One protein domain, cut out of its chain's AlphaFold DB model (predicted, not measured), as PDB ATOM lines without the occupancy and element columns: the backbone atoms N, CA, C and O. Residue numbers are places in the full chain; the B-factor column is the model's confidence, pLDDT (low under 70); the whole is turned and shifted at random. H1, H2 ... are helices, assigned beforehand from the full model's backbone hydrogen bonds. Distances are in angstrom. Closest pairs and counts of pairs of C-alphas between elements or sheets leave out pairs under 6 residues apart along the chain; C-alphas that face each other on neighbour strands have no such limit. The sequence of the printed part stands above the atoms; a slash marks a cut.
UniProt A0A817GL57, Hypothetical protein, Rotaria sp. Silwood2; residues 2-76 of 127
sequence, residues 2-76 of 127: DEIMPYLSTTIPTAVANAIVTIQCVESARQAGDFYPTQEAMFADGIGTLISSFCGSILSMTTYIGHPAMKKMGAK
ATOM      1  N   ASP A   2     133.770 116.005 139.359       61.16
ATOM      2  CA  ASP A   2     134.443 115.090 138.422       61.16
ATOM      3  C   ASP A   2     133.916 113.644 138.422       61.16
ATOM      4  O   ASP A   2     133.975 112.983 137.391       61.16
ATOM      5  N   GLU A   3     133.324 113.157 139.520       70.62
ATOM      6  CA  GLU A   3     132.773 111.790 139.571       70.62
ATOM      7  C   GLU A   3     131.459 111.608 138.799       70.62
ATOM      8  O   GLU A   3     131.161 110.500 138.374       70.62
ATOM      9  N   ILE A   4     130.672 112.669 138.577       71.69
ATOM     10  CA  ILE A   4     129.330 112.574 137.957       71.69
ATOM     11  C   ILE A   4     129.402 112.707 136.427       71.69
ATOM     12  O   ILE A   4     128.613 112.104 135.699       71.69
ATOM     13  N   MET A   5     130.384 113.460 135.928       74.00
ATOM     14  CA  MET A   5     130.635 113.656 134.498       74.00
ATOM     15  C   MET A   5     130.737 112.359 133.667       74.00
ATOM     16  O   MET A   5     130.107 112.299 132.606       74.00
ATOM     17  N   PRO A   6     131.455 111.303 134.101       78.75
ATOM     18  CA  PRO A   6     131.521 110.049 133.343       78.75
ATOM     19  C   PRO A   6     130.184 109.289 133.307       78.75
ATOM     20  O   PRO A   6     129.863 108.665 132.293       78.75
ATOM     21  N   TYR A   7     129.363 109.381 134.359       77.44
ATOM     22  CA  TYR A   7     128.025 108.781 134.359       77.44
ATOM     23  C   TYR A   7     127.076 109.527 133.425       77.44
ATOM     24  O   TYR A   7     126.288 108.899 132.724       77.44
ATOM     25  N   LEU A   8     127.180 110.854 133.341       77.38
ATOM     26  CA  LEU A   8     126.344 111.643 132.439       77.38
ATOM     27  C   LEU A   8     126.665 111.350 130.962       77.38
ATOM     28  O   LEU A   8     125.755 111.217 130.144       77.38
ATOM     29  N   SER A   9     127.951 111.166 130.644       83.31
ATOM     30  CA  SER A   9     128.433 110.831 129.296       83.31
ATOM     31  C   SER A   9     127.935 109.469 128.791       83.31
ATOM     32  O   SER A   9     127.687 109.305 127.600       83.31
ATOM     33  N   THR A  10     127.736 108.496 129.684       83.25
ATOM     34  CA  THR A  10     127.210 107.162 129.330       83.25
ATOM     35  C   THR A  10     125.686 107.086 129.413       83.25
ATOM     36  O   THR A  10     125.054 106.455 128.568       83.25
ATOM     37  N   THR A  11     125.073 107.792 130.365       82.50
ATOM     38  CA  THR A  11     123.617 107.789 130.572       82.50
ATOM     39  C   THR A  11     122.867 108.439 129.411       82.50
ATOM     40  O   THR A  11     121.835 107.917 128.998       82.50
ATOM     41  N   ILE A  12     123.375 109.544 128.847       84.62
ATOM     42  CA  ILE A  12     122.704 110.241 127.734       84.62
ATOM     43  C   ILE A  12     122.554 109.323 126.501       84.62
ATOM     44  O   ILE A  12     121.422 109.137 126.050       84.62
ATOM     45  N   PRO A  13     123.626 108.693 125.972       87.06
ATOM     46  CA  PRO A  13     123.507 107.736 124.872       87.06
ATOM     47  C   PRO A  13     122.563 106.573 125.183       87.06
ATOM     48  O   PRO A  13     121.739 106.213 124.343       87.06
ATOM     49  N   THR A  14     122.646 106.001 126.387       84.44
ATOM     50  CA  THR A  14     121.798 104.872 126.790       84.44
ATOM     51  C   THR A  14     120.322 105.261 126.862       84.44
ATOM     52  O   THR A  14     119.472 104.507 126.392       84.44
ATOM     53  N   ALA A  15     120.000 106.446 127.383       84.00
ATOM     54  CA  ALA A  15     118.631 106.951 127.441       84.00
ATOM     55  C   ALA A  15     118.046 107.186 126.039       84.00
ATOM     56  O   ALA A  15     116.908 106.801 125.772       84.00
ATOM     57  N   VAL A  16     118.834 107.757 125.120       87.56
ATOM     58  CA  VAL A  16     118.416 107.964 123.723       87.56
ATOM     59  C   VAL A  16     118.212 106.629 123.004       87.56
ATOM     60  O   VAL A  16     117.201 106.446 122.329       87.56
ATOM     61  N   ALA A  17     119.127 105.673 123.177       87.62
ATOM     62  CA  ALA A  17     118.978 104.337 122.606       87.62
ATOM     63  C   ALA A  17     117.705 103.644 123.120       87.62
ATOM     64  O   ALA A  17     116.964 103.060 122.331       87.62
ATOM     65  N   ASN A  18     117.408 103.768 124.416       86.38
ATOM     66  CA  ASN A  18     116.198 103.200 125.001       86.38
ATOM     67  C   ASN A  18     114.918 103.849 124.450       86.38
ATOM     68  O   ASN A  18     113.970 103.152 124.103       86.38
ATOM     69  N   ALA A  19     114.914 105.173 124.276       87.19
ATOM     70  CA  ALA A  19     113.804 105.888 123.652       87.19
ATOM     71  C   ALA A  19     113.512 105.375 122.229       87.19
ATOM     72  O   ALA A  19     112.352 105.162 121.873       87.19
ATOM     73  N   ILE A  20     114.556 105.122 121.429       89.19
ATOM     74  CA  ILE A  20     114.420 104.555 120.078       89.19
ATOM     75  C   ILE A  20     113.810 103.149 120.138       89.19
ATOM     76  O   ILE A  20     112.893 102.846 119.372       89.19
ATOM     77  N   VAL A  21     114.280 102.303 121.057       86.06
ATOM     78  CA  VAL A  21     113.748 100.943 121.240       86.06
ATOM     79  C   VAL A  21     112.275 100.980 121.652       86.06
ATOM     80  O   VAL A  21     111.468 100.247 121.085       86.06
ATOM     81  N   THR A  22     111.884 101.874 122.560       86.19
ATOM     82  CA  THR A  22     110.482 102.033 122.976       86.19
ATOM     83  C   THR A  22     109.583 102.426 121.796       86.19
ATOM     84  O   THR A  22     108.507 101.849 121.629       86.19
ATOM     85  N   ILE A  23     110.041 103.314 120.904       89.12
ATOM     86  CA  ILE A  23     109.311 103.656 119.670       89.12
ATOM     87  C   ILE A  23     109.168 102.432 118.752       89.12
ATOM     88  O   ILE A  23     108.079 102.170 118.241       89.12
ATOM     89  N   GLN A  24     110.237 101.650 118.569       87.06
ATOM     90  CA  GLN A  24     110.196 100.415 117.774       87.06
ATOM     91  C   GLN A  24     109.218  99.388 118.360       87.06
ATOM     92  O   GLN A  24     108.514  98.708 117.614       87.06
ATOM     93  N   CYS A  25     109.121  99.304 119.688       85.19
ATOM     94  CA  CYS A  25     108.166  98.431 120.364       85.19
ATOM     95  C   CYS A  25     106.721  98.868 120.106       85.19
ATOM     96  O   CYS A  25     105.892  98.025 119.758       85.19
ATOM     97  N   VAL A  26     106.425 100.170 120.208       87.31
ATOM     98  CA  VAL A  26     105.098 100.729 119.891       87.31
ATOM     99  C   VAL A  26     104.722 100.468 118.432       87.31
ATOM    100  O   VAL A  26     103.599 100.047 118.155       87.31
ATOM    101  N   GLU A  27     105.661 100.626 117.497       86.56
ATOM    102  CA  GLU A  27     105.417 100.328 116.082       86.56
ATOM    103  C   GLU A  27     105.166  98.828 115.851       86.56
ATOM    104  O   GLU A  27     104.248  98.448 115.124       86.56
ATOM    105  N   SER A  28     105.912  97.954 116.535       82.38
ATOM    106  CA  SER A  28     105.669  96.506 116.487       82.38
ATOM    107  C   SER A  28     104.290  96.125 117.043       82.38
ATOM    108  O   SER A  28     103.631  95.222 116.525       82.38
ATOM    109  N   ALA A  29     103.821  96.833 118.077       83.56
ATOM    110  CA  ALA A  29     102.503  96.624 118.660       83.56
ATOM    111  C   ALA A  29     101.395  97.107 117.715       83.56
ATOM    112  O   ALA A  29     100.394  96.408 117.535       83.56
ATOM    113  N   ARG A  30     101.626  98.229 117.023       83.94
ATOM    114  CA  ARG A  30     100.742  98.748 115.975       83.94
ATOM    115  C   ARG A  30     100.586  97.754 114.826       83.94
ATOM    116  O   ARG A  30      99.467  97.511 114.382       83.94
ATOM    117  N   GLN A  31     101.678  97.120 114.394       83.56
ATOM    118  CA  GLN A  31     101.641  96.047 113.389       83.56
ATOM    119  C   GLN A  31     100.867  94.807 113.862       83.56
ATOM    120  O   GLN A  31     100.292  94.092 113.046       83.56
ATOM    121  N   ALA A  32     100.814  94.561 115.174       80.75
ATOM    122  CA  ALA A  32     100.002  93.501 115.775       80.75
ATOM    123  C   ALA A  32      98.515  93.876 115.944       80.75
ATOM    124  O   ALA A  32      97.729  93.037 116.385       80.75
ATOM    125  N   GLY A  33      98.129  95.112 115.604       81.38
ATOM    126  CA  GLY A  33      96.759  95.620 115.699       81.38
ATOM    127  C   GLY A  33      96.412  96.333 117.011       81.38
ATOM    128  O   GLY A  33      95.253  96.695 117.193       81.38
ATOM    129  N   ASP A  34      97.377  96.561 117.911       83.12
ATOM    130  CA  ASP A  34      97.164  97.329 119.143       83.12
ATOM    131  C   ASP A  34      97.766  98.740 119.007       83.12
ATOM    132  O   ASP A  34      98.964  98.905 118.781       83.12
ATOM    133  N   PHE A  35      96.936  99.774 119.160       84.62
ATOM    134  CA  PHE A  35      97.364 101.171 119.053       84.62
ATOM    135  C   PHE A  35      97.676 101.746 120.434       84.62
ATOM    136  O   PHE A  35      96.773 101.922 121.250       84.62
ATOM    137  N   TYR A  36      98.946 102.076 120.669       83.44
ATOM    138  CA  TYR A  36      99.404 102.769 121.874       83.44
ATOM    139  C   TYR A  36      99.978 104.143 121.507       83.44
ATOM    140  O   TYR A  36     100.778 104.225 120.570       83.44
ATOM    141  N   PRO A  37      99.611 105.223 122.216       87.19
ATOM    142  CA  PRO A  37     100.230 106.525 122.011       87.19
ATOM    143  C   PRO A  37     101.695 106.508 122.450       87.19
ATOM    144  O   PRO A  37     102.030 106.183 123.589       87.19
ATOM    145  N   THR A  38     102.592 106.890 121.541       86.62
ATOM    146  CA  THR A  38     104.041 106.844 121.776       86.62
ATOM    147  C   THR A  38     104.465 107.704 122.968       86.62
ATOM    148  O   THR A  38     105.329 107.297 123.736       86.62
ATOM    149  N   GLN A  39     103.837 108.869 123.161       86.31
ATOM    150  CA  GLN A  39     104.155 109.781 124.268       86.31
ATOM    151  C   GLN A  39     103.864 109.156 125.635       86.31
ATOM    152  O   GLN A  39     104.684 109.242 126.544       86.31
ATOM    153  N   GLU A  40     102.718 108.493 125.767       86.19
ATOM    154  CA  GLU A  40     102.297 107.838 127.006       86.19
ATOM    155  C   GLU A  40     103.176 106.623 127.307       86.19
ATOM    156  O   GLU A  40     103.595 106.437 128.448       86.19
ATOM    157  N   ALA A  41     103.532 105.844 126.278       85.19
ATOM    158  CA  ALA A  41     104.460 104.726 126.412       85.19
ATOM    159  C   ALA A  41     105.853 105.191 126.874       85.19
ATOM    160  O   ALA A  41     106.413 104.624 127.809       85.19
ATOM    161  N   MET A  42     106.389 106.264 126.282       85.50
ATOM    162  CA  MET A  42     107.679 106.838 126.686       85.50
ATOM    163  C   MET A  42     107.638 107.435 128.098       85.50
ATOM    164  O   MET A  42     108.608 107.321 128.846       85.50
ATOM    165  N   PHE A  43     106.521 108.051 128.486       87.75
ATOM    166  CA  PHE A  43     106.351 108.597 129.830       87.75
ATOM    167  C   PHE A  43     106.270 107.490 130.889       87.75
ATOM    168  O   PHE A  43     106.914 107.588 131.934       87.75
ATOM    169  N   ALA A  44     105.544 106.407 130.599       86.31
ATOM    170  CA  ALA A  44     105.479 105.228 131.459       86.31
ATOM    171  C   ALA A  44     106.856 104.560 131.628       86.31
ATOM    172  O   ALA A  44     107.219 104.177 132.739       86.31
ATOM    173  N   ASP A  45     107.642 104.480 130.553       85.62
ATOM    174  CA  ASP A  45     109.008 103.942 130.553       85.62
ATOM    175  C   ASP A  45     109.969 104.782 131.416       85.62
ATOM    176  O   ASP A  45     110.729 104.260 132.242       85.62
ATOM    177  N   GLY A  46     109.871 106.110 131.295       85.56
ATOM    178  CA  GLY A  46     110.629 107.064 132.104       85.56
ATOM    179  C   GLY A  46     110.278 106.988 133.591       85.56
ATOM    180  O   GLY A  46     111.175 106.863 134.425       85.56
ATOM    181  N   ILE A  47     108.985 106.992 133.938       86.06
ATOM    182  CA  ILE A  47     108.532 106.833 135.330       86.06
ATOM    183  C   ILE A  47     108.965 105.479 135.892       86.06
ATOM    184  O   ILE A  47     109.460 105.416 137.017       86.06
ATOM    185  N   GLY A  48     108.820 104.402 135.117       84.56
ATOM    186  CA  GLY A  48     109.248 103.066 135.525       84.56
ATOM    187  C   GLY A  48     110.741 103.015 135.850       84.56
ATOM    188  O   GLY A  48     111.130 102.442 136.867       84.56
ATOM    189  N   THR A  49     111.560 103.682 135.037       83.62
ATOM    190  CA  THR A  49     113.008 103.795 135.255       83.62
ATOM    191  C   THR A  49     113.353 104.657 136.475       83.62
ATOM    192  O   THR A  49     114.269 104.326 137.224       83.62
ATOM    193  N   LEU A  50     112.605 105.734 136.742       85.06
ATOM    194  CA  LEU A  50     112.796 106.542 137.952       85.06
ATOM    195  C   LEU A  50     112.476 105.741 139.219       85.06
ATOM    196  O   LEU A  50     113.271 105.723 140.155       85.06
ATOM    197  N   ILE A  51     111.339 105.041 139.237       83.69
ATOM    198  CA  ILE A  51     110.919 104.217 140.378       83.69
ATOM    199  C   ILE A  51     111.926 103.084 140.625       83.69
ATOM    200  O   ILE A  51     112.286 102.819 141.772       83.69
ATOM    201  N   SER A  52     112.417 102.433 139.567       78.38
ATOM    202  CA  SER A  52     113.396 101.351 139.697       78.38
ATOM    203  C   SER A  52     114.767 101.855 140.159       78.38
ATOM    204  O   SER A  52     115.429 101.171 140.942       78.38
ATOM    205  N   SER A  53     115.166 103.064 139.753       81.88
ATOM    206  CA  SER A  53     116.397 103.723 140.202       81.88
ATOM    207  C   SER A  53     116.401 103.951 141.719       81.88
ATOM    208  O   SER A  53     117.382 103.617 142.382       81.88
ATOM    209  N   PHE A  54     115.274 104.384 142.304       78.81
ATOM    210  CA  PHE A  54     115.129 104.479 143.768       78.81
ATOM    211  C   PHE A  54     115.266 103.127 144.478       78.81
ATOM    212  O   PHE A  54     115.689 103.073 145.630       78.81
ATOM    213  N   CYS A  55     114.939 102.031 143.792       76.00
ATOM    214  CA  CYS A  55     115.070 100.672 144.307       76.00
ATOM    215  C   CYS A  55     116.465 100.055 144.049       76.00
ATOM    216  O   CYS A  55     116.672  98.877 144.338       76.00
ATOM    217  N   GLY A  56     117.422 100.822 143.507       67.00
ATOM    218  CA  GLY A  56     118.793 100.375 143.230       67.00
ATOM    219  C   GLY A  56     118.996  99.703 141.866       67.00
ATOM    220  O   GLY A  56     120.033  99.077 141.644       67.00
ATOM    221  N   SER A  57     118.035  99.809 140.942       71.75
ATOM    222  CA  SER A  57     118.188  99.283 139.581       71.75
ATOM    223  C   SER A  57     119.086 100.187 138.736       71.75
ATOM    224  O   SER A  57     118.803 101.368 138.553       71.75
ATOM    225  N   ILE A  58     120.142  99.602 138.168       60.00
ATOM    226  CA  ILE A  58     121.053 100.259 137.212       60.00
ATOM    227  C   ILE A  58     120.485 100.197 135.778       60.00
ATOM    228  O   ILE A  58     120.945 100.898 134.881       60.00
ATOM    229  N   LEU A  59     119.482  99.345 135.542       58.91
ATOM    230  CA  LEU A  59     118.942  99.078 134.213       58.91
ATOM    231  C   LEU A  59     117.730  99.964 133.922       58.91
ATOM    232  O   LEU A  59     116.767  99.977 134.697       58.91
ATOM    233  N   SER A  60     117.771 100.650 132.777       59.66
ATOM    234  CA  SER A  60     116.604 101.314 132.198       59.66
ATOM    235  C   SER A  60     115.539 100.273 131.876       59.66
ATOM    236  O   SER A  60     115.836  99.250 131.252       59.66
ATOM    237  N   MET A  61     114.303 100.528 132.302       66.19
ATOM    238  CA  MET A  61     113.177  99.747 131.797       66.19
ATOM    239  C   MET A  61     112.971 100.087 130.324       66.19
ATOM    240  O   MET A  61     113.286 101.191 129.893       66.19
ATOM    241  N   THR A  62     112.510  99.102 129.558       63.75
ATOM    242  CA  THR A  62     112.107  99.296 128.169       63.75
ATOM    243  C   THR A  62     110.763  98.628 127.944       63.75
ATOM    244  O   THR A  62     110.440  97.606 128.563       63.75
ATOM    245  N   THR A  63     109.974  99.203 127.043       63.69
ATOM    246  CA  THR A  63     108.670  98.659 126.663       63.69
ATOM    247  C   THR A  63     108.832  97.306 125.948       63.69
ATOM    248  O   THR A  63     109.854  97.001 125.343       63.69
ATOM    249  N   TYR A  64     107.825  96.438 126.066       65.31
ATOM    250  CA  TYR A  64     107.919  95.012 125.747       65.31
ATOM    251  C   TYR A  64     108.168  94.708 124.247       65.31
ATOM    252  O   TYR A  64     107.248  94.757 123.431       65.31
ATOM    253  N   ILE A  65     109.396  94.293 123.902       68.19
ATOM    254  CA  ILE A  65     109.855  93.960 122.527       68.19
ATOM    255  C   ILE A  65     109.060  92.797 121.893       68.19
ATOM    256  O   ILE A  65     108.943  92.685 120.674       68.19
ATOM    257  N   GLY A  66     108.492  91.909 122.712       69.75
ATOM    258  CA  GLY A  66     107.809  90.689 122.271       69.75
ATOM    259  C   GLY A  66     106.292  90.806 122.111       69.75
ATOM    260  O   GLY A  66     105.629  89.773 121.994       69.75
ATOM    261  N   HIS A  67     105.719  92.015 122.144       78.25
ATOM    262  CA  HIS A  67     104.263  92.226 122.106       78.25
ATOM    263  C   HIS A  67     103.545  91.455 120.981       78.25
ATOM    264  O   HIS A  67     102.621  90.698 121.290       78.25
ATOM    265  N   PRO A  68     103.983  91.523 119.704       75.62
ATOM    266  CA  PRO A  68     103.361  90.751 118.624       75.62
ATOM    267  C   PRO A  68     103.417  89.231 118.837       75.62
ATOM    268  O   PRO A  68     102.475  88.525 118.474       75.62
ATOM    269  N   ALA A  69     104.496  88.703 119.423       74.38
ATOM    270  CA  ALA A  69     104.645  87.269 119.666       74.38
ATOM    271  C   ALA A  69     103.690  86.786 120.769       74.38
ATOM    272  O   ALA A  69     102.977  85.803 120.581       74.38
ATOM    273  N   MET A  70     103.605  87.521 121.880       71.06
ATOM    274  CA  MET A  70     102.702  87.181 122.985       71.06
ATOM    275  C   MET A  70     101.232  87.361 122.611       71.06
ATOM    276  O   MET A  70     100.388  86.554 123.004       71.06
ATOM    277  N   LYS A  71     100.914  88.368 121.792       77.38
ATOM    278  CA  LYS A  71      99.559  88.560 121.272       77.38
ATOM    279  C   LYS A  71      99.114  87.377 120.409       77.38
ATOM    280  O   LYS A  71      97.995  86.899 120.577       77.38
ATOM    281  N   LYS A  72      99.999  86.845 119.555       76.81
ATOM    282  CA  LYS A  72      99.741  85.620 118.769       76.81
ATOM    283  C   LYS A  72      99.505  84.387 119.649       76.81
ATOM    284  O   LYS A  72      98.760  83.502 119.253       76.81
ATOM    285  N   MET A  73     100.093  84.350 120.846       78.44
ATOM    286  CA  MET A  73      99.876  83.294 121.843       78.44
ATOM    287  C   MET A  73      98.607  83.499 122.694       78.44
ATOM    288  O   MET A  73      98.331  82.700 123.583       78.44
ATOM    289  N   GLY A  74      97.822  84.554 122.441       77.31
ATOM    290  CA  GLY A  74      96.588  84.847 123.173       77.31
ATOM    291  C   GLY A  74      96.790  85.574 124.506       77.31
ATOM    292  O   GLY A  74      95.864  85.622 125.319       77.31
ATOM    293  N   ALA A  75      97.971  86.154 124.751       72.44
ATOM    294  CA  ALA A  75      98.237  86.900 125.977       72.44
ATOM    295  C   ALA A  75      97.327  88.138 126.093       72.44
ATOM    296  O   ALA A  75      97.158  88.914 125.150       72.44
ATOM    297  N   LYS A  76      96.741  88.327 127.281       75.19
ATOM    298  CA  LYS A  76      95.906  89.484 127.646       75.19
ATOM    299  C   LYS A  76      96.631  90.370 128.661       75.19
ATOM    300  O   LYS A  76      97.592  89.936 129.286       75.19
TER     301      LYS A  76
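This is residues 2 to 76 of the 127 residues of the protein "Hypothetical protein" of Rotaria sp. Silwood2 (UniProt A0A817GL57). One long helix, H1, makes the long axis, and a second, shorter helix, H2, folds back from its far end as a helical hairpin that opens like a V, with H2 swinging away from H1. A long stretch with no named element, residues 55 to 66, then returns past the middle to the small helix H3, which packs on the last part of H1, while residues 2 to 10, of which 5 to 10 belong to H1, stick out at the other end. The printed part has 75 residues with three named helices, in the order H1, H2, H3, and no named strand; the class is all helix. The whole is loose, with a radius of gyration of the C-alphas of 14.5 A, and its C-alphas span 50 by 22 by 18 A.

H1, residues 5 to 31, touches both other helices. H2, residues 38 to 54, follows after a short link and touches H1, the closest C-alphas being those of Val 26 and Thr 38, 6.5 A apart. H1 touches H2 with residues 19 to 26 alone, and H2 touches H1 with residues 38 to 45 alone. The two run opposite ways at a steep tilt of 43 degrees, and they form a helical hairpin. H3, residues 67 to 72, touches H1 too, which takes part with residues 25 to 31 alone; the closest C-alphas are those of Ala 29 and His 67, 5.9 A apart. H1 and H3 run the same way at a shallow tilt of 29 degrees. H2 and H3 are apart. In H2 and H3 every O i to N i+4 pair is within hydrogen-bond range; in H1 22 of 23 are.

H1 begins at C-alpha 5, (130.635, 113.656, 134.498), and ends at C-alpha 31, (101.641, 96.047, 113.389), 40.0 A from first to last C-alpha. H2 begins at C-alpha 38, (104.041, 106.844, 121.776), and is 24.7 A long from first to last C-alpha. H3 measures 8.7 A from its first C-alpha to its last, C-alpha 72 at (99.741, 85.620, 118.769).

The two C-alphas farthest apart are those of Asp 2 and Gly 74, 50.8 A. Residues 2 to 10 stand free; the body without them has 66 residues and spans 34 by 20 by 16 A. The printed part has no cut. The link from H2 to H3, 12 residues, is long. The mean pLDDT of the printed part is 79.5; it is under 70 at residue 2, residue 56 and residues 58 to 66.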